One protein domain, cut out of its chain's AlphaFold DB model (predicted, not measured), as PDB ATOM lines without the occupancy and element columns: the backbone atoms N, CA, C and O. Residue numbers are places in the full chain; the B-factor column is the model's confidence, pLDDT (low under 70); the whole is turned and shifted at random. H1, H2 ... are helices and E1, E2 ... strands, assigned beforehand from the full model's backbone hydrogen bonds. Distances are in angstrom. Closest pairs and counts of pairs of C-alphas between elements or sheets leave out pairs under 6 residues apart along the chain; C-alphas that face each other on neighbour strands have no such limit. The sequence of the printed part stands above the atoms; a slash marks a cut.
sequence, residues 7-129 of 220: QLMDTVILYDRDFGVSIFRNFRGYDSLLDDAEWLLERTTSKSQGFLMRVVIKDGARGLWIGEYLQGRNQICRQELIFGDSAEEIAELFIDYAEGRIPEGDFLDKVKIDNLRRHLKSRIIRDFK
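Overview. This is residues 7 to 129 of the 220 residues of an uncharacterized protein of Candidatus Bathyarchaeota archaeon (UniProt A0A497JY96). A twisted sheet of five strands forms the middle of this domain, with H1 packed on one face and the longer H2 crossing the other face. After H2 come three short helices: H3 folds back beside H2, H4 lies beyond the sheet, and H5 comes back to graze the sheet with residues 123 to 125. The printed part has 123 residues, with five named strands and five named helices in the order E1 E2 H1 E3 E4 E5 H2 H3 H4 H5, and its class is mixed, helices and strands. The sheet has the order E2 E1 E3 E4 E5, all antiparallel. The whole is compact and rounded, with a radius of gyration of the C-alphas of 13.3 A and spans of 34 by 30 by 26 A.

Along the chain. Find C-alpha 7 at (-50.851, -0.360, -30.595); from there E1 runs through residues 7 to 16, 25.0 A long, and bends by 70 degrees at residue 10. E2 follows at residues 20 to 24, 13.5 A. Next look for H1, residues 33 to 43, 15.9 A long. E3 takes residues 50 to 58, 24.9 A, and bends by 50 degrees at residue 55; E4 takes residues 61 to 69, 26.1 A; E5 takes residues 76 to 83, 19.9 A. H2 begins at C-alpha 85, (-51.998, -1.641, -12.343), and reaches residue 98 over 19.8 A. Three shorter helices follow: H3 at residues 104 to 110, 9.9 A, H4 at residues 113 to 119, 10.0 A, and H5 at residues 123 to 127, 5.9 A, which ends at C-alpha 127, (-37.568, -17.648, -14.322).

Arrangement. Start at the edge strand E2, which forms a hairpin with E1: N 14 and O 22 are within hydrogen-bond range at 2.8 A. On E1's other side look for E3, antiparallel at 165 degrees, with N 13 and O 53 at 3.0 A. E3, E4 and E5 make a meander, each strand the antiparallel neighbour of the one before; compare N 54 and O 65, 2.9 A, then N 66 and O 80, 2.9 A. E2, H1 and E3 form a split strand-helix-strand unit, two strands running the same way with E1 between them, and its crossover is right-handed. H1 and H2 lie on opposite faces of the sheet, giving three layers; the closest C-alphas of H1 and E5 are those of Leu 34 and Ile 76, 6.8 A apart. H2 has a height of 8.4 A over the sheet and runs across the strands, at 90 degrees to E1 on the local plane; its closest C-alphas to E4 are Ala 87 and Gly 63, 5.3 A. With residues 93 to 97 alone, H2 touches H3 in a helical hairpin, a shallow tilt of 9 degrees, opposite ways, closest at the C-alphas of Tyr 97 and Phe 107, 6.5 A. H4 is close to H2 but not clearly touching, with the C-alphas of His 119 and Ser 86 5.8 A apart. H4 touches H5, closest at the C-alphas of Arg 117 and Arg 126, 5.4 A. Every O i to N i+4 pair is within hydrogen-bond range in H1, H3, H4 and H5, and 9 of 10 are in H2.

Size, cuts and confidence. The two C-alphas farthest apart are those of Ser 46 and Asp 59, 36.6 A. The printed part runs from residue 7 to residue 129 with no cut, and its links are tight or short, none long. The mean pLDDT of the printed part of this predicted model is 92.3, and no printed residue is under 70.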
ATOM      1  N   GLN A   7     -51.814  -1.398 -30.258       92.75
ATOM      2  CA  GLN A   7     -50.851  -0.360 -30.595       92.75
ATOM      3  C   GLN A   7     -49.522  -0.639 -29.884       92.75
ATOM      4  O   GLN A   7     -49.483  -0.893 -28.679       92.75
ATOM      5  N   LEU A   8     -48.418  -0.576 -30.628       93.56
ATOM      6  CA  LEU A   8     -47.078  -0.853 -30.116       93.56
ATOM      7  C   LEU A   8     -46.322   0.457 -29.893       93.56
ATOM      8  O   LEU A   8     -46.248   1.292 -30.792       93.56
ATOM      9  N   MET A   9     -45.729   0.639 -28.714       92.56
ATOM     10  CA  MET A   9     -44.846   1.788 -28.481       92.56
ATOM     11  C   MET A   9     -43.466   1.557 -29.096       92.56
ATOM     12  O   MET A   9     -43.083   0.431 -29.380       92.56
ATOM     13  N   ASP A  10     -42.684   2.603 -29.305       91.25
ATOM     14  CA  ASP A  10     -41.416   2.547 -30.042       91.25
ATOM     15  C   ASP A  10     -40.183   2.274 -29.162       91.25
ATOM     16  O   ASP A  10     -39.053   2.306 -29.643       91.25
ATOM     17  N   THR A  11     -40.364   2.018 -27.868       91.81
ATOM     18  CA  THR A  11     -39.263   1.662 -26.969       91.81
ATOM     19  C   THR A  11     -39.287   0.169 -26.679       91.81
ATOM     20  O   THR A  11     -40.267  -0.361 -26.150       91.81
ATOM     21  N   VAL A  12     -38.190  -0.509 -27.017       95.12
ATOM     22  CA  VAL A  12     -37.982  -1.942 -26.781       95.12
ATOM     23  C   VAL A  12     -36.771  -2.118 -25.880       95.12
ATOM     24  O   VAL A  12     -35.713  -1.543 -26.132       95.12
ATOM     25  N   ILE A  13     -36.904  -2.936 -24.840       95.06
ATOM     26  CA  ILE A  13     -35.776  -3.328 -23.992       95.06
ATOM     27  C   ILE A  13     -35.474  -4.794 -24.211       95.06
ATOM     28  O   ILE A  13     -36.372  -5.627 -24.159       95.06
ATOM     29  N   LEU A  14     -34.200  -5.102 -24.410       94.81
ATOM     30  CA  LEU A  14     -33.677  -6.453 -24.518       94.81
ATOM     31  C   LEU A  14     -32.884  -6.780 -23.251       94.81
ATOM     32  O   LEU A  14     -31.939  -6.076 -22.901       94.81
ATOM     33  N   TYR A  15     -33.268  -7.861 -22.581       93.94
ATOM     34  CA  TYR A  15     -32.560  -8.447 -21.450       93.94
ATOM     35  C   TYR A  15     -31.856  -9.714 -21.920       93.94
ATOM     36  O   TYR A  15     -32.504 -10.737 -22.127       93.94
ATOM     37  N   ASP A  16     -30.536  -9.658 -22.052       92.75
ATOM     38  CA  ASP A  16     -29.699 -10.805 -22.372       92.75
ATOM     39  C   ASP A  16     -29.035 -11.358 -21.107       92.75
ATOM     40  O   ASP A  16     -28.513 -10.619 -20.264       92.75
ATOM     41  N   ARG A  17     -29.047 -12.683 -20.962       91.62
ATOM     42  CA  ARG A  17     -28.478 -13.375 -19.802       91.62
ATOM     43  C   ARG A  17     -26.980 -13.113 -19.618       91.62
ATOM     44  O   ARG A  17     -26.527 -13.050 -18.470       91.62
ATOM     45  N   ASP A  18     -26.230 -13.016 -20.711       86.56
ATOM     46  CA  ASP A  18     -24.765 -12.941 -20.712       86.56
ATOM     47  C   ASP A  18     -24.295 -11.499 -20.971       86.56
ATOM     48  O   ASP A  18     -23.253 -11.094 -20.456       86.56
ATOM     49  N   PHE A  19     -25.081 -10.718 -21.723       84.81
ATOM     50  CA  PHE A  19     -24.709  -9.370 -22.176       84.81
ATOM     51  C   PHE A  19     -25.457  -8.218 -21.484       84.81
ATOM     52  O   PHE A  19     -25.118  -7.058 -21.704       84.81
ATOM     53  N   GLY A  20     -26.418  -8.502 -20.599       86.38
ATOM     54  CA  GLY A  20     -27.095  -7.479 -19.800       86.38
ATOM     55  C   GLY A  20     -28.274  -6.821 -20.520       86.38
ATOM     56  O   GLY A  20     -29.005  -7.480 -21.251       86.38
ATOM     57  N   VAL A  21     -28.516  -5.537 -20.248       89.62
ATOM     58  CA  VAL A  21     -29.706  -4.814 -20.728       89.62
ATOM     59  C   VAL A  21     -29.328  -3.874 -21.869       89.62
ATOM     60  O   VAL A  21     -28.353  -3.140 -21.765       89.62
ATOM     61  N   SER A  22     -30.109  -3.884 -22.946       90.62
ATOM     62  CA  SER A  22     -30.003  -2.944 -24.068       90.62
ATOM     63  C   SER A  22     -31.344  -2.258 -24.305       90.62
ATOM     64  O   SER A  22     -32.384  -2.917 -24.291       90.62
ATOM     65  N   ILE A  23     -31.324  -0.945 -24.529       92.19
ATOM     66  CA  ILE A  23     -32.526  -0.139 -24.755       92.19
ATOM     67  C   ILE A  23     -32.515   0.396 -26.188       92.19
ATOM     68  O   ILE A  23     -31.554   1.036 -26.616       92.19
ATOM     69  N   PHE A  24     -33.603   0.164 -26.916       92.00
ATOM     70  CA  PHE A  24     -33.816   0.638 -28.280       92.00
ATOM     71  C   PHE A  24     -34.969   1.639 -28.279       92.00
ATOM     72  O   PHE A  24     -36.131   1.253 -28.163       92.00
ATOM     73  N   ARG A  25     -34.645   2.934 -28.380       89.38
ATOM     74  CA  ARG A  25     -35.624   4.032 -28.486       89.38
ATOM     75  C   ARG A  25     -35.973   4.305 -29.944       89.38
ATOM     76  O   ARG A  25     -35.124   4.119 -30.815       89.38
ATOM     77  N   ASN A  26     -37.172   4.838 -30.193       87.75
ATOM     78  CA  ASN A  26     -37.659   5.174 -31.537       87.75
ATOM     79  C   ASN A  26     -37.575   3.986 -32.518       87.75
ATOM     80  O   ASN A  26     -37.299   4.160 -33.707       87.75
ATOM     81  N   PHE A  27     -37.759   2.769 -32.010       88.62
ATOM     82  CA  PHE A  27     -37.745   1.539 -32.778       88.62
ATOM     83  C   PHE A  27     -38.931   1.524 -33.748       88.62
ATOM     84  O   PHE A  27     -40.092   1.484 -33.338       88.62
ATOM     85  N   ARG A  28     -38.623   1.558 -35.048       82.62
ATOM     86  CA  ARG A  28     -39.600   1.471 -36.138       82.62
ATOM     87  C   ARG A  28     -39.451   0.128 -36.833       82.62
ATOM     88  O   ARG A  28     -38.516  -0.061 -37.609       82.62
ATOM     89  N   GLY A  29     -40.347  -0.787 -36.500       81.31
ATOM     90  CA  GLY A  29     -40.405  -2.113 -37.094       81.31
ATOM     91  C   GLY A  29     -41.514  -2.235 -38.136       81.31
ATOM     92  O   GLY A  29     -41.866  -1.278 -38.821       81.31
ATOM     93  N   TYR A  30     -42.054  -3.437 -38.231       86.25
ATOM     94  CA  TYR A  30     -43.180  -3.862 -39.052       86.25
ATOM     95  C   TYR A  30     -44.535  -3.695 -38.345       86.25
ATOM     96  O   TYR A  30     -45.538  -4.203 -38.839       86.25
ATOM     97  N   ASP A  31     -44.561  -3.037 -37.180       85.31
ATOM     98  CA  ASP A  31     -45.734  -2.919 -36.303       85.31
ATOM     99  C   ASP A  31     -46.317  -4.289 -35.901       85.31
ATOM    100  O   ASP A  31     -47.517  -4.477 -35.696       85.31
ATOM    101  N   SER A  32     -45.422  -5.267 -35.742       91.38
ATOM    102  CA  SER A  32     -45.723  -6.641 -35.347       91.38
ATOM    103  C   SER A  32     -44.767  -7.064 -34.245       91.38
ATOM    104  O   SER A  32     -43.556  -7.039 -34.420       91.38
ATOM    105  N   LEU A  33     -45.301  -7.469 -33.089       93.31
ATOM    106  CA  LEU A  33     -44.489  -7.834 -31.922       93.31
ATOM    107  C   LEU A  33     -43.446  -8.911 -32.231       93.31
ATOM    108  O   LEU A  33     -42.311  -8.811 -31.769       93.31
ATOM    109  N   LEU A  34     -43.843  -9.934 -32.991       94.25
ATOM    110  CA  LEU A  34     -42.956 -11.036 -33.344       94.25
ATOM    111  C   LEU A  34     -41.953 -10.592 -34.402       94.25
ATOM    112  O   LEU A  34     -40.761 -10.673 -34.137       94.25
ATOM    113  N   ASP A  35     -42.406 -10.052 -35.535       93.25
ATOM    114  CA  ASP A  35     -41.499  -9.688 -36.633       93.25
ATOM    115  C   ASP A  35     -40.463  -8.644 -36.190       93.25
ATOM    116  O   ASP A  35     -39.287  -8.743 -36.534       93.25
ATOM    117  N   ASP A  36     -40.869  -7.688 -35.353       94.19
ATOM    118  CA  ASP A  36     -39.992  -6.666 -34.778       94.19
ATOM    119  C   ASP A  36     -38.925  -7.271 -33.869       94.19
ATOM    120  O   ASP A  36     -37.747  -6.904 -33.933       94.19
ATOM    121  N   ALA A  37     -39.337  -8.210 -33.018       94.38
ATOM    122  CA  ALA A  37     -38.433  -8.892 -32.115       94.38
ATOM    123  C   ALA A  37     -37.463  -9.797 -32.880       94.38
ATOM    124  O   ALA A  37     -36.264  -9.767 -32.607       94.38
ATOM    125  N   GLU A  38     -37.947 -10.561 -33.859       93.00
ATOM    126  CA  GLU A  38     -37.109 -11.435 -34.678       93.00
ATOM    127  C   GLU A  38     -36.106 -10.624 -35.504       93.00
ATOM    128  O   GLU A  38     -34.908 -10.915 -35.487       93.00
ATOM    129  N   TRP A  39     -36.553  -9.522 -36.113       93.75
ATOM    130  CA  TRP A  39     -35.694  -8.587 -36.838       93.75
ATOM    131  C   TRP A  39     -34.576  -8.013 -35.963       93.75
ATOM    132  O   TRP A  39     -33.425  -7.894 -36.412       93.75
ATOM    133  N   LEU A  40     -34.895  -7.667 -34.711       93.50
ATOM    134  CA  LEU A  40     -33.927  -7.157 -33.743       93.50
ATOM    135  C   LEU A  40     -32.947  -8.257 -33.309       93.50
ATOM    136  O   LEU A  40     -31.736  -8.023 -33.233       93.50
ATOM    137  N   LEU A  41     -33.439  -9.475 -33.075       93.50
ATOM    138  CA  LEU A  41     -32.617 -10.618 -32.682       93.50
ATOM    139  C   LEU A  41     -31.666 -11.064 -33.799       93.50
ATOM    140  O   LEU A  41     -30.523 -11.415 -33.508       93.50
ATOM    141  N   GLU A  42     -32.076 -11.009 -35.068       92.12
ATOM    142  CA  GLU A  42     -31.207 -11.270 -36.226       92.12
ATOM    143  C   GLU A  42     -29.990 -10.340 -36.276       92.12
ATOM    144  O   GLU A  42     -28.894 -10.762 -36.644       92.12
ATOM    145  N   ARG A  43     -30.181  -9.075 -35.888       89.69
ATOM    146  CA  ARG A  43     -29.147  -8.024 -35.909       89.69
ATOM    147  C   ARG A  43     -28.359  -7.930 -34.608       89.69
ATOM    148  O   ARG A  43     -27.315  -7.283 -34.567       89.69
ATOM    149  N   THR A  44     -28.810  -8.623 -33.568       85.62
ATOM    150  CA  THR A  44     -28.063  -8.802 -32.325       85.62
ATOM    151  C   THR A  44     -27.107  -9.983 -32.500       85.62
ATOM    152  O   THR A  44     -27.458 -11.148 -32.286       85.62
ATOM    153  N   THR A  45     -25.895  -9.677 -32.973       76.38
ATOM    154  CA  THR A  45     -24.865 -10.664 -33.349       76.38
ATOM    155  C   THR A  45     -24.394 -11.505 -32.167       76.38
ATOM    156  O   THR A  45     -24.282 -12.724 -32.284       76.38
ATOM    157  N   SER A  46     -24.176 -10.867 -31.018       77.56
ATOM    158  CA  SER A  46     -23.850 -11.525 -29.754       77.56
ATOM    159  C   SER A  46     -25.100 -11.612 -28.891       77.56
ATOM    160  O   SER A  46     -25.508 -10.622 -28.290       77.56
ATOM    161  N   LYS A  47     -25.710 -12.796 -28.832       83.62
ATOM    162  CA  LYS A  47     -26.851 -13.073 -27.956       83.62
ATOM    163  C   LYS A  47     -26.733 -14.445 -27.319       83.62
ATOM    164  O   LYS A  47     -26.275 -15.406 -27.945       83.62
ATOM    165  N   SER A  48     -27.158 -14.521 -26.070       88.00
ATOM    166  CA  SER A  48     -27.327 -15.770 -25.348       88.00
ATOM    167  C   SER A  48     -28.816 -16.124 -25.353       88.00
ATOM    168  O   SER A  48     -29.408 -16.225 -26.421       88.00
ATOM    169  N   GLN A  49     -29.444 -16.295 -24.199       93.75
ATOM    170  CA  GLN A  49     -30.896 -16.379 -24.064       93.75
ATOM    171  C   GLN A  49     -31.393 -15.177 -23.265       93.75
ATOM    172  O   GLN A  49     -30.652 -14.617 -22.454       93.75
ATOM    173  N   GLY A  50     -32.652 -14.813 -23.443       95.44
ATOM    174  CA  GLY A  50     -33.149 -13.581 -22.864       95.44
ATOM    175  C   GLY A  50     -34.612 -13.339 -23.128       95.44
ATOM    176  O   GLY A  50     -35.339 -14.231 -23.559       95.44
ATOM    177  N   PHE A  51     -35.043 -12.116 -22.863       97.25
ATOM    178  CA  PHE A  51     -36.368 -11.667 -23.246       97.25
ATOM    179  C   PHE A  51     -36.352 -10.212 -23.692       97.25
ATOM    180  O   PHE A  51     -35.492  -9.426 -23.297       97.25
ATOM    181  N   LEU A  52     -37.324  -9.862 -24.518       97.06
ATOM    182  CA  LEU A  52     -37.635  -8.497 -24.886       97.06
ATOM    183  C   LEU A  52     -38.871  -8.042 -24.127       97.06
ATOM    184  O   LEU A  52     -39.754  -8.849 -23.840       97.06
ATOM    185  N   MET A  53     -38.935  -6.754 -23.821       97.31
ATOM    186  CA  MET A  53     -40.085  -6.122 -23.196       97.31
ATOM    187  C   MET A  53     -40.455  -4.857 -23.964       97.31
ATOM    188  O   MET A  53     -39.582  -4.064 -24.324       97.31
ATOM    189  N   ARG A  54     -41.751  -4.681 -24.223       96.31
ATOM    190  CA  ARG A  54     -42.287  -3.559 -24.998       96.31
ATOM    191  C   ARG A  54     -43.632  -3.122 -24.437       96.31
ATOM    192  O   ARG A  54     -44.453  -3.970 -24.097       96.31
ATOM    193  N   VAL A  55     -43.869  -1.814 -24.377       96.19
ATOM    194  CA  VAL A  55     -45.188  -1.286 -24.011       96.19
ATOM    195  C   VAL A  55     -46.161  -1.483 -25.166       96.19
ATOM    196  O   VAL A  55     -45.840  -1.209 -26.326       96.19
ATOM    197  N   VAL A  56     -47.357  -1.944 -24.826       96.00
ATOM    198  CA  VAL A  56     -48.471  -2.127 -25.754       96.00
ATOM    199  C   VAL A  56     -49.720  -1.454 -25.203       96.00
ATOM    200  O   VAL A  56     -49.886  -1.345 -23.988       96.00
ATOM    201  N   ILE A  57     -50.601  -1.004 -26.088       95.06
ATOM    202  CA  ILE A  57     -51.882  -0.401 -25.730       95.06
ATOM    203  C   ILE A  57     -52.981  -1.213 -26.408       95.06
ATOM    204  O   ILE A  57     -52.954  -1.381 -27.627       95.06
ATOM    205  N   LYS A  58     -53.930  -1.716 -25.619       93.88
ATOM    206  CA  LYS A  58     -55.131  -2.407 -26.104       93.88
ATOM    207  C   LYS A  58     -56.354  -1.743 -25.488       93.88
ATOM    208  O   LYS A  58     -56.403  -1.595 -24.272       93.88
ATOM    209  N   ASP A  59     -57.318  -1.336 -26.310       90.88
ATOM    210  CA  ASP A  59     -58.573  -0.718 -25.849       90.88
ATOM    211  C   ASP A  59     -58.352   0.486 -24.900       90.88
ATOM    212  O   ASP A  59     -59.085   0.698 -23.938       90.88
ATOM    213  N   GLY A  60     -57.287   1.262 -25.143       88.94
ATOM    214  CA  GLY A  60     -56.873   2.397 -24.308       88.94
ATOM    215  C   GLY A  60     -56.117   2.028 -23.024       88.94
ATOM    216  O   GLY A  60     -55.513   2.908 -22.415       88.94
ATOM    217  N   ALA A  61     -56.083   0.750 -22.640       93.38
ATOM    218  CA  ALA A  61     -55.319   0.268 -21.496       93.38
ATOM    219  C   ALA A  61     -53.861  -0.010 -21.878       93.38
ATOM    220  O   ALA A  61     -53.574  -0.671 -22.882       93.38
ATOM    221  N   ARG A  62     -52.927   0.468 -21.051       95.62
ATOM    222  CA  ARG A  62     -51.490   0.210 -21.205       95.62
ATOM    223  C   ARG A  62     -51.117  -1.127 -20.576       95.62
ATOM    224  O   ARG A  62     -51.603  -1.501 -19.511       95.62
ATOM    225  N   GLY A  63     -50.216  -1.836 -21.232       96.06
ATOM    226  CA  GLY A  63     -49.673  -3.097 -20.758       96.06
ATOM    227  C   GLY A  63     -48.265  -3.331 -21.278       96.06
ATOM    228  O   GLY A  63     -47.661  -2.479 -21.933       96.06
ATOM    229  N   LEU A  64     -47.742  -4.518 -20.995       97.38
ATOM    230  CA  LEU A  64     -46.434  -4.948 -21.468       97.38
ATOM    231  C   LEU A  64     -46.573  -6.241 -22.256       97.38
ATOM    232  O   LEU A  64     -47.237  -7.190 -21.834       97.38
ATOM    233  N   TRP A  65     -45.881  -6.290 -23.381       97.56
ATOM    234  CA  TRP A  65     -45.532  -7.530 -24.043       97.56
ATOM    235  C   TRP A  65     -44.137  -7.965 -23.601       97.56
ATOM    236  O   TRP A  65     -43.220  -7.144 -23.532       97.56
ATOM    237  N   ILE A  66     -43.987  -9.257 -23.316       98.19
ATOM    238  CA  ILE A  66     -42.724  -9.889 -22.941       98.19
ATOM    239  C   ILE A  66     -42.509 -11.094 -23.855       98.19
ATOM    240  O   ILE A  66     -43.317 -12.021 -23.834       98.19
ATOM    241  N   GLY A  67     -41.425 -11.104 -24.627       97.75
ATOM    242  CA  GLY A  67     -41.081 -12.195 -25.542       97.75
ATOM    243  C   GLY A  67     -39.735 -12.820 -25.199       97.75
ATOM    244  O   GLY A  67     -38.714 -12.151 -25.267       97.75
ATOM    245  N   GLU A  68     -39.710 -14.101 -24.843       97.88
ATOM    246  CA  GLU A  68     -38.482 -14.844 -24.546       97.88
ATOM    247  C   GLU A  68     -37.845 -15.417 -25.816       97.88
ATOM    248  O   GLU A  68     -38.541 -15.968 -26.671       97.88
ATOM    249  N   TYR A  69     -36.516 -15.369 -25.893       95.69
ATOM    250  CA  TYR A  69     -35.711 -16.027 -26.917       95.69
ATOM    251  C   TYR A  69     -34.644 -16.939 -26.299       95.69
ATOM    252  O   TYR A  69     -34.179 -16.743 -25.173       95.69
ATOM    253  N   LEU A  70     -34.218 -17.941 -27.069       92.56
ATOM    254  CA  LEU A  70     -33.183 -18.897 -26.668       92.56
ATOM    255  C   LEU A  70     -31.866 -18.654 -27.402       92.56
ATOM    256  O   LEU A  70     -31.828 -18.074 -28.486       92.56
ATOM    257  N   GLN A  71     -30.794 -19.203 -26.836       87.75
ATOM    258  CA  GLN A  71     -29.461 -19.156 -27.425       87.75
ATOM    259  C   GLN A  71     -29.429 -19.673 -28.862       87.75
ATOM    260  O   GLN A  71     -29.919 -20.760 -29.167       87.75
ATOM    261  N   GLY A  72     -28.830 -18.863 -29.738       81.00
ATOM    262  CA  GLY A  72     -28.678 -19.165 -31.160       81.00
ATOM    263  C   GLY A  72     -29.979 -19.115 -31.962       81.00
ATOM    264  O   GLY A  72     -29.958 -19.449 -33.143       81.00
ATOM    265  N   ARG A  73     -31.102 -18.706 -31.356       87.56
ATOM    266  CA  ARG A  73     -32.375 -18.517 -32.055       87.56
ATOM    267  C   ARG A  73     -32.648 -17.037 -32.270       87.56
ATOM    268  O   ARG A  73     -32.343 -16.209 -31.416       87.56
ATOM    269  N   ASN A  74     -33.267 -16.734 -33.403       88.25
ATOM    270  CA  ASN A  74     -33.763 -15.395 -33.718       88.25
ATOM    271  C   ASN A  74     -35.284 -15.301 -33.536       88.25
ATOM    272  O   ASN A  74     -35.874 -14.333 -33.974       88.25
ATOM    273  N   GLN A  75     -35.906 -16.311 -32.924       93.25
ATOM    274  CA  GLN A  75     -37.356 -16.437 -32.797       93.25
ATOM    275  C   GLN A  75     -37.789 -16.388 -31.339       93.25
ATOM    276  O   GLN A  75     -37.075 -16.877 -30.452       93.25
ATOM    277  N   ILE A  76     -38.993 -15.871 -31.117       96.38
ATOM    278  CA  ILE A  76     -39.628 -15.845 -29.800       96.38
ATOM    279  C   ILE A  76     -40.219 -17.222 -29.489       96.38
ATOM    280  O   ILE A  76     -41.066 -17.736 -30.214       96.38
ATOM    281  N   CYS A  77     -39.767 -17.845 -28.399       95.38
ATOM    282  CA  CYS A  77     -40.194 -19.188 -28.001       95.38
ATOM    283  C   CYS A  77     -41.335 -19.195 -26.978       95.38
ATOM    284  O   CYS A  77     -42.100 -20.157 -26.915       95.38
ATOM    285  N   ARG A  78     -41.447 -18.141 -26.166       96.44
ATOM    286  CA  ARG A  78     -42.560 -17.906 -25.237       96.44
ATOM    287  C   ARG A  78     -42.906 -16.429 -25.264       96.44
ATOM    288  O   ARG A  78     -42.014 -15.599 -25.387       96.44
ATOM    289  N   GLN A  79     -44.183 -16.102 -25.117       97.25
ATOM    290  CA  GLN A  79     -44.615 -14.718 -24.988       97.25
ATOM    291  C   GLN A  79     -45.729 -14.575 -23.962       97.25
ATOM    292  O   GLN A  79     -46.540 -15.484 -23.777       97.25
ATOM    293  N   GLU A  80     -45.760 -13.422 -23.313       97.56
ATOM    294  CA  GLU A  80     -46.776 -13.033 -22.348       97.56
ATOM    295  C   GLU A  80     -47.233 -11.601 -22.652       97.56
ATOM    296  O   GLU A  80     -46.417 -10.722 -22.926       97.56
ATOM    297  N   LEU A  81     -48.545 -11.374 -22.596       96.56
ATOM    298  CA  LEU A  81     -49.151 -10.046 -22.579       96.56
ATOM    299  C   LEU A  81     -49.712  -9.821 -21.180       96.56
ATOM    300  O   LEU A  81     -50.520 -10.621 -20.702       96.56
ATOM    301  N   ILE A  82     -49.268  -8.759 -20.521       96.00
ATOM    302  CA  ILE A  82     -49.663  -8.434 -19.154       96.00
ATOM    303  C   ILE A  82     -50.294  -7.043 -19.098       96.00
ATOM    304  O   ILE A  82     -49.768  -6.080 -19.650       96.00
ATOM    305  N   PHE A  83     -51.424  -6.962 -18.405       95.38
ATOM    306  CA  PHE A  83     -52.203  -5.749 -18.172       95.38
ATOM    307  C   PHE A  83     -52.576  -5.653 -16.686       95.38
ATOM    308  O   PHE A  83     -52.476  -6.643 -15.951       95.38
ATOM    309  N   GLY A  84     -53.028  -4.471 -16.267       94.12
ATOM    310  CA  GLY A  84     -53.390  -4.136 -14.888       94.12
ATOM    311  C   GLY A  84     -52.356  -3.234 -14.218       94.12
ATOM    312  O   GLY A  84     -51.275  -3.024 -14.764       94.12
ATOM    313  N   ASP A  85     -52.680  -2.755 -13.019       94.81
ATOM    314  CA  ASP A  85     -51.998  -1.641 -12.343       94.81
ATOM    315  C   ASP A  85     -50.465  -1.765 -12.346       94.81
ATOM    316  O   ASP A  85     -49.758  -0.855 -12.761       94.81
ATOM    317  N   SER A  86     -49.921  -2.932 -11.981       94.00
ATOM    318  CA  SER A  86     -48.463  -3.127 -11.945       94.00
ATOM    319  C   SER A  86     -47.799  -3.128 -13.328       94.00
ATOM    320  O   SER A  86     -46.625  -2.788 -13.435       94.00
ATOM    321  N   ALA A  87     -48.499  -3.558 -14.381       95.25
ATOM    322  CA  ALA A  87     -47.979  -3.485 -15.747       95.25
ATOM    323  C   ALA A  87     -48.088  -2.056 -16.295       95.25
ATOM    324  O   ALA A  87     -47.189  -1.614 -17.005       95.25
ATOM    325  N   GLU A  88     -49.153  -1.342 -15.928       96.31
ATOM    326  CA  GLU A  88     -49.368   0.058 -16.282       96.31
ATOM    327  C   GLU A  88     -48.317   0.974 -15.643       96.31
ATOM    328  O   GLU A  88     -47.693   1.742 -16.364       96.31
ATOM    329  N   GLU A  89     -48.005   0.816 -14.352       95.62
ATOM    330  CA  GLU A  89     -46.935   1.576 -13.681       95.62
ATOM    331  C   GLU A  89     -45.575   1.419 -14.386       95.62
ATOM    332  O   GLU A  89     -44.846   2.387 -14.604       95.62
ATOM    333  N   ILE A  90     -45.218   0.191 -14.778       95.69
ATOM    334  CA  ILE A  90     -43.972  -0.057 -15.515       95.69
ATOM    335  C   ILE A  90     -44.058   0.501 -16.942       95.69
ATOM    336  O   ILE A  90     -43.065   1.021 -17.452       95.69
ATOM    337  N   ALA A  91     -45.221   0.424 -17.590       95.50
ATOM    338  CA  ALA A  91     -45.430   1.033 -18.898       95.50
ATOM    339  C   ALA A  91     -45.278   2.561 -18.846       95.50
ATOM    340  O   ALA A  91     -44.634   3.134 -19.721       95.50
ATOM    341  N   GLU A  92     -45.789   3.221 -17.807       95.50
ATOM    342  CA  GLU A  92     -45.601   4.658 -17.599       95.50
ATOM    343  C   GLU A  92     -44.128   5.024 -17.418       95.50
ATOM    344  O   GLU A  92     -43.668   5.967 -18.056       95.50
ATOM    345  N   LEU A  93     -43.351   4.229 -16.672       95.31
ATOM    346  CA  LEU A  93     -41.902   4.437 -16.558       95.31
ATOM    347  C   LEU A  93     -41.188   4.388 -17.916       95.31
ATOM    348  O   LEU A  93     -40.263   5.164 -18.158       95.31
ATOM    349  N   PHE A  94     -41.598   3.482 -18.808       94.62
ATOM    350  CA  PHE A  94     -41.053   3.412 -20.168       94.62
ATOM    351  C   PHE A  94     -41.387   4.671 -20.966       94.62
ATOM    352  O   PHE A  94     -40.519   5.191 -21.664       94.62
ATOM    353  N   ILE A  95     -42.625   5.158 -20.857       93.38
ATOM    354  CA  ILE A  95     -43.087   6.374 -21.533       93.38
ATOM    355  C   ILE A  95     -42.324   7.593 -21.011       93.38
ATOM    356  O   ILE A  95     -41.777   8.357 -21.803       93.38
ATOM    357  N   ASP A  96     -42.216   7.741 -19.691       95.19
ATOM    358  CA  ASP A  96     -41.469   8.821 -19.048       95.19
ATOM    359  C   ASP A  96     -40.009   8.847 -19.508       95.19
ATOM    360  O   ASP A  96     -39.468   9.908 -19.825       95.19
ATOM    361  N   TYR A  97     -39.366   7.680 -19.591       94.38
ATOM    362  CA  TYR A  97     -38.003   7.574 -20.107       94.38
ATOM    363  C   TYR A  97     -37.926   7.913 -21.604       94.38
ATOM    364  O   TYR A  97     -37.058   8.683 -22.026       94.38
ATOM    365  N   ALA A  98     -38.845   7.384 -22.415       91.50
ATOM    366  CA  ALA A  98     -38.891   7.628 -23.854       91.50
ATOM    367  C   ALA A  98     -39.087   9.116 -24.184       91.50
ATOM    368  O   ALA A  98     -38.472   9.619 -25.127       91.50
ATOM    369  N   GLU A  99     -39.855   9.837 -23.369       93.19
ATOM    370  CA  GLU A  99     -40.079  11.281 -23.482       93.19
ATOM    371  C   GLU A  99     -38.986  12.133 -22.812       93.19
ATOM    372  O   GLU A  99     -38.997  13.357 -22.919       93.19
ATOM    373  N   GLY A 100     -38.012  11.509 -22.139       92.19
ATOM    374  CA  GLY A 100     -36.919  12.205 -21.459       92.19
ATOM    375  C   GLY A 100     -37.321  12.895 -20.152       92.19
ATOM    376  O   GLY A 100     -36.594  13.768 -19.683       92.19
ATOM    377  N   ARG A 101     -38.459  12.511 -19.556       96.31
ATOM    378  CA  ARG A 101     -38.913  13.004 -18.246       96.31
ATOM    379  C   ARG A 101     -38.078  12.447 -17.089       96.31
ATOM    380  O   ARG A 101     -37.968  13.105 -16.059       96.31
ATOM    381  N   ILE A 102     -37.474  11.269 -17.267       95.19
ATOM    382  CA  ILE A 102     -36.555  10.644 -16.302       95.19
ATOM    383  C   ILE A 102     -35.214  10.283 -16.960       95.19
ATOM    384  O   ILE A 102     -35.187   9.920 -18.141       95.19
ATOM    385  N   PRO A 103     -34.086  10.374 -16.230       93.81
ATOM    386  CA  PRO A 103     -32.780   9.998 -16.755       93.81
ATOM    387  C   PRO A 103     -32.633   8.473 -16.859       93.81
ATOM    388  O   PRO A 103     -33.278   7.707 -16.143       93.81
ATOM    389  N   GLU A 104     -31.729   8.023 -17.732       89.56
ATOM    390  CA  GLU A 104     -31.516   6.593 -17.997       89.56
ATOM    391  C   GLU A 104     -31.091   5.795 -16.762       89.56
ATOM    392  O   GLU A 104     -31.548   4.671 -16.583       89.56
ATOM    393  N   GLY A 105     -30.256   6.373 -15.893       87.25
ATOM    394  CA  GLY A 105     -29.828   5.716 -14.654       87.25
ATOM    395  C   GLY A 105     -31.007   5.390 -13.734       87.25
ATOM    396  O   GLY A 105     -31.168   4.240 -13.328       87.25
ATOM    397  N   ASP A 106     -31.878   6.373 -13.487       90.62
ATOM    398  CA  ASP A 106     -33.073   6.198 -12.652       90.62
ATOM    399  C   ASP A 106     -34.050   5.197 -13.282       90.62
ATOM    400  O   ASP A 106     -34.647   4.371 -12.586       90.62
ATOM    401  N   PHE A 107     -34.187   5.235 -14.611       92.50
ATOM    402  CA  PHE A 107     -34.990   4.271 -15.352       92.50
ATOM    403  C   PHE A 107     -34.455   2.844 -15.187       92.50
ATOM    404  O   PHE A 107     -35.193   1.958 -14.747       92.50
ATOM    405  N   LEU A 108     -33.168   2.627 -15.477       88.69
ATOM    406  CA  LEU A 108     -32.500   1.331 -15.363       88.69
ATOM    407  C   LEU A 108     -32.607   0.763 -13.950       88.69
ATOM    408  O   LEU A 108     -32.887  -0.424 -13.801       88.69
ATOM    409  N   ASP A 109     -32.464   1.600 -12.922       86.75
ATOM    410  CA  ASP A 109     -32.646   1.197 -11.530       86.75
ATOM    411  C   ASP A 109     -34.052   0.653 -11.264       86.75
ATOM    412  O   ASP A 109     -34.205  -0.387 -10.613       86.75
ATOM    413  N   LYS A 110     -35.093   1.297 -11.800       90.88
ATOM    414  CA  LYS A 110     -36.483   0.844 -11.652       90.88
ATOM    415  C   LYS A 110     -36.772  -0.427 -12.447       90.88
ATOM    416  O   LYS A 110     -37.490  -1.288 -11.939       90.88
ATOM    417  N   VAL A 111     -36.171  -0.595 -13.626       91.25
ATOM    418  CA  VAL A 111     -36.388  -1.765 -14.498       91.25
ATOM    419  C   VAL A 111     -35.357  -2.888 -14.315       91.25
ATOM    420  O   VAL A 111     -35.299  -3.827 -15.116       91.25
ATOM    421  N   LYS A 112     -34.564  -2.857 -13.237       89.06
ATOM    422  CA  LYS A 112     -33.762  -4.011 -12.798       89.06
ATOM    423  C   LYS A 112     -34.642  -5.250 -12.665       89.06
ATOM    424  O   LYS A 112     -35.754  -5.174 -12.139       89.06
ATOM    425  N   ILE A 113     -34.113  -6.417 -13.049       89.62
ATOM    426  CA  ILE A 113     -34.887  -7.668 -13.033       89.62
ATOM    427  C   ILE A 113     -35.532  -7.945 -11.667       89.62
ATOM    428  O   ILE A 113     -36.660  -8.417 -11.599       89.62
ATOM    429  N   ASP A 114     -34.848  -7.614 -10.570       86.06
ATOM    430  CA  ASP A 114     -35.349  -7.839  -9.212       86.06
ATOM    431  C   ASP A 114     -36.601  -7.016  -8.922       86.06
ATOM    432  O   ASP A 114     -37.526  -7.498  -8.267       86.06
ATOM    433  N   ASN A 115     -36.636  -5.781  -9.420       90.25
ATOM    434  CA  ASN A 115     -37.800  -4.921  -9.301       90.25
ATOM    435  C   ASN A 115     -38.923  -5.463 -10.181       90.25
ATOM    436  O   ASN A 115     -40.025  -5.675  -9.677       90.25
ATOM    437  N   LEU A 116     -38.633  -5.819 -11.434       93.69
ATOM    438  CA  LEU A 116     -39.629  -6.418 -12.324       93.69
ATOM    439  C   LEU A 116     -40.239  -7.698 -11.738       93.69
ATOM    440  O   LEU A 116     -41.447  -7.879 -11.786       93.69
ATOM    441  N   ARG A 117     -39.448  -8.562 -11.099       92.38
ATOM    442  CA  ARG A 117     -39.930  -9.798 -10.457       92.38
ATOM    443  C   ARG A 117     -40.888  -9.568  -9.296       92.38
ATOM    444  O   ARG A 117     -41.770 -10.397  -9.064       92.38
ATOM    445  N   ARG A 118     -40.688  -8.479  -8.546       90.38
ATOM    446  CA  ARG A 118     -41.546  -8.103  -7.414       90.38
ATOM    447  C   ARG A 118     -42.882  -7.540  -7.887       90.38
ATOM    448  O   ARG A 118     -43.899  -7.870  -7.289       90.38
ATOM    449  N   HIS A 119     -42.873  -6.737  -8.952       92.38
ATOM    450  CA  HIS A 119     -44.064  -6.031  -9.432       92.38
ATOM    451  C   HIS A 119     -44.854  -6.851 -10.459       92.38
ATOM    452  O   HIS A 119     -46.081  -6.852 -10.451       92.38
ATOM    453  N   LEU A 120     -44.173  -7.619 -11.310       94.94
ATOM    454  CA  LEU A 120     -44.798  -8.348 -12.407       94.94
ATOM    455  C   LEU A 120     -45.011  -9.827 -12.055       94.94
ATOM    456  O   LEU A 120     -44.165 -10.518 -11.471       94.94
ATOM    457  N   LYS A 121     -46.171 -10.352 -12.459       91.88
ATOM    458  CA  LYS A 121     -46.527 -11.778 -12.341       91.88
ATOM    459  C   LYS A 121     -46.127 -12.598 -13.578       91.88
ATOM    460  O   LYS A 121     -46.671 -13.677 -13.787       91.88
ATOM    461  N   SER A 122     -45.170 -12.109 -14.366       95.75
ATOM    462  CA  SER A 122     -44.655 -12.801 -15.552       95.75
ATOM    463  C   SER A 122     -43.793 -14.008 -15.176       95.75
ATOM    464  O   SER A 122     -42.901 -13.887 -14.329       95.75
ATOM    465  N   ARG A 123     -44.021 -15.172 -15.805       95.50
ATOM    466  CA  ARG A 123     -43.163 -16.350 -15.577       95.50
ATOM    467  C   ARG A 123     -41.824 -16.189 -16.279       95.50
ATOM    468  O   ARG A 123     -40.808 -16.504 -15.671       95.50
ATOM    469  N   ILE A 124     -41.809 -15.620 -17.487       96.81
ATOM    470  CA  ILE A 124     -40.572 -15.317 -18.231       96.81
ATOM    471  C   ILE A 124     -39.605 -14.494 -17.361       96.81
ATOM    472  O   ILE A 124     -38.460 -14.891 -17.159       96.81
ATOM    473  N   ILE A 125     -40.083 -13.399 -16.761       95.38
ATOM    474  CA  ILE A 125     -39.262 -12.526 -15.901       95.38
ATOM    475  C   ILE A 125     -38.836 -13.233 -14.607       95.38
ATOM    476  O   ILE A 125     -37.702 -13.089 -14.138       95.38
ATOM    477  N   ARG A 126     -39.736 -14.001 -13.985       92.56
ATOM    478  CA  ARG A 126     -39.442 -14.712 -12.731       92.56
ATOM    479  C   ARG A 126     -38.406 -15.813 -12.923       92.56
ATOM    480  O   ARG A 126     -37.493 -15.914 -12.107       92.56
ATOM    481  N   ASP A 127     -38.474 -16.541 -14.026       92.38
ATOM    482  CA  ASP A 127     -37.568 -17.648 -14.322       92.38
ATOM    483  C   ASP A 127     -36.213 -17.181 -14.890       92.38
ATOM    484  O   ASP A 127     -35.252 -17.955 -14.908       92.38
ATOM    485  N   PHE A 128     -36.099 -15.919 -15.320       92.69
ATOM    486  CA  PHE A 128     -34.899 -15.389 -15.972       92.69
ATOM    487  C   PHE A 128     -33.671 -15.328 -15.048       92.69
ATOM    488  O   PHE A 128     -33.628 -14.574 -14.080       92.69
ATOM    489  N   LYS A 129     -32.615 -16.079 -15.359       90.19
ATOM    490  CA  LYS A 129     -31.345 -16.057 -14.610       90.19
ATOM    491  C   LYS A 129     -30.260 -15.435 -15.463       90.19
ATOM    492  O   LYS A 129     -30.175 -15.811 -16.623       90.19
TER     493      LYS A 129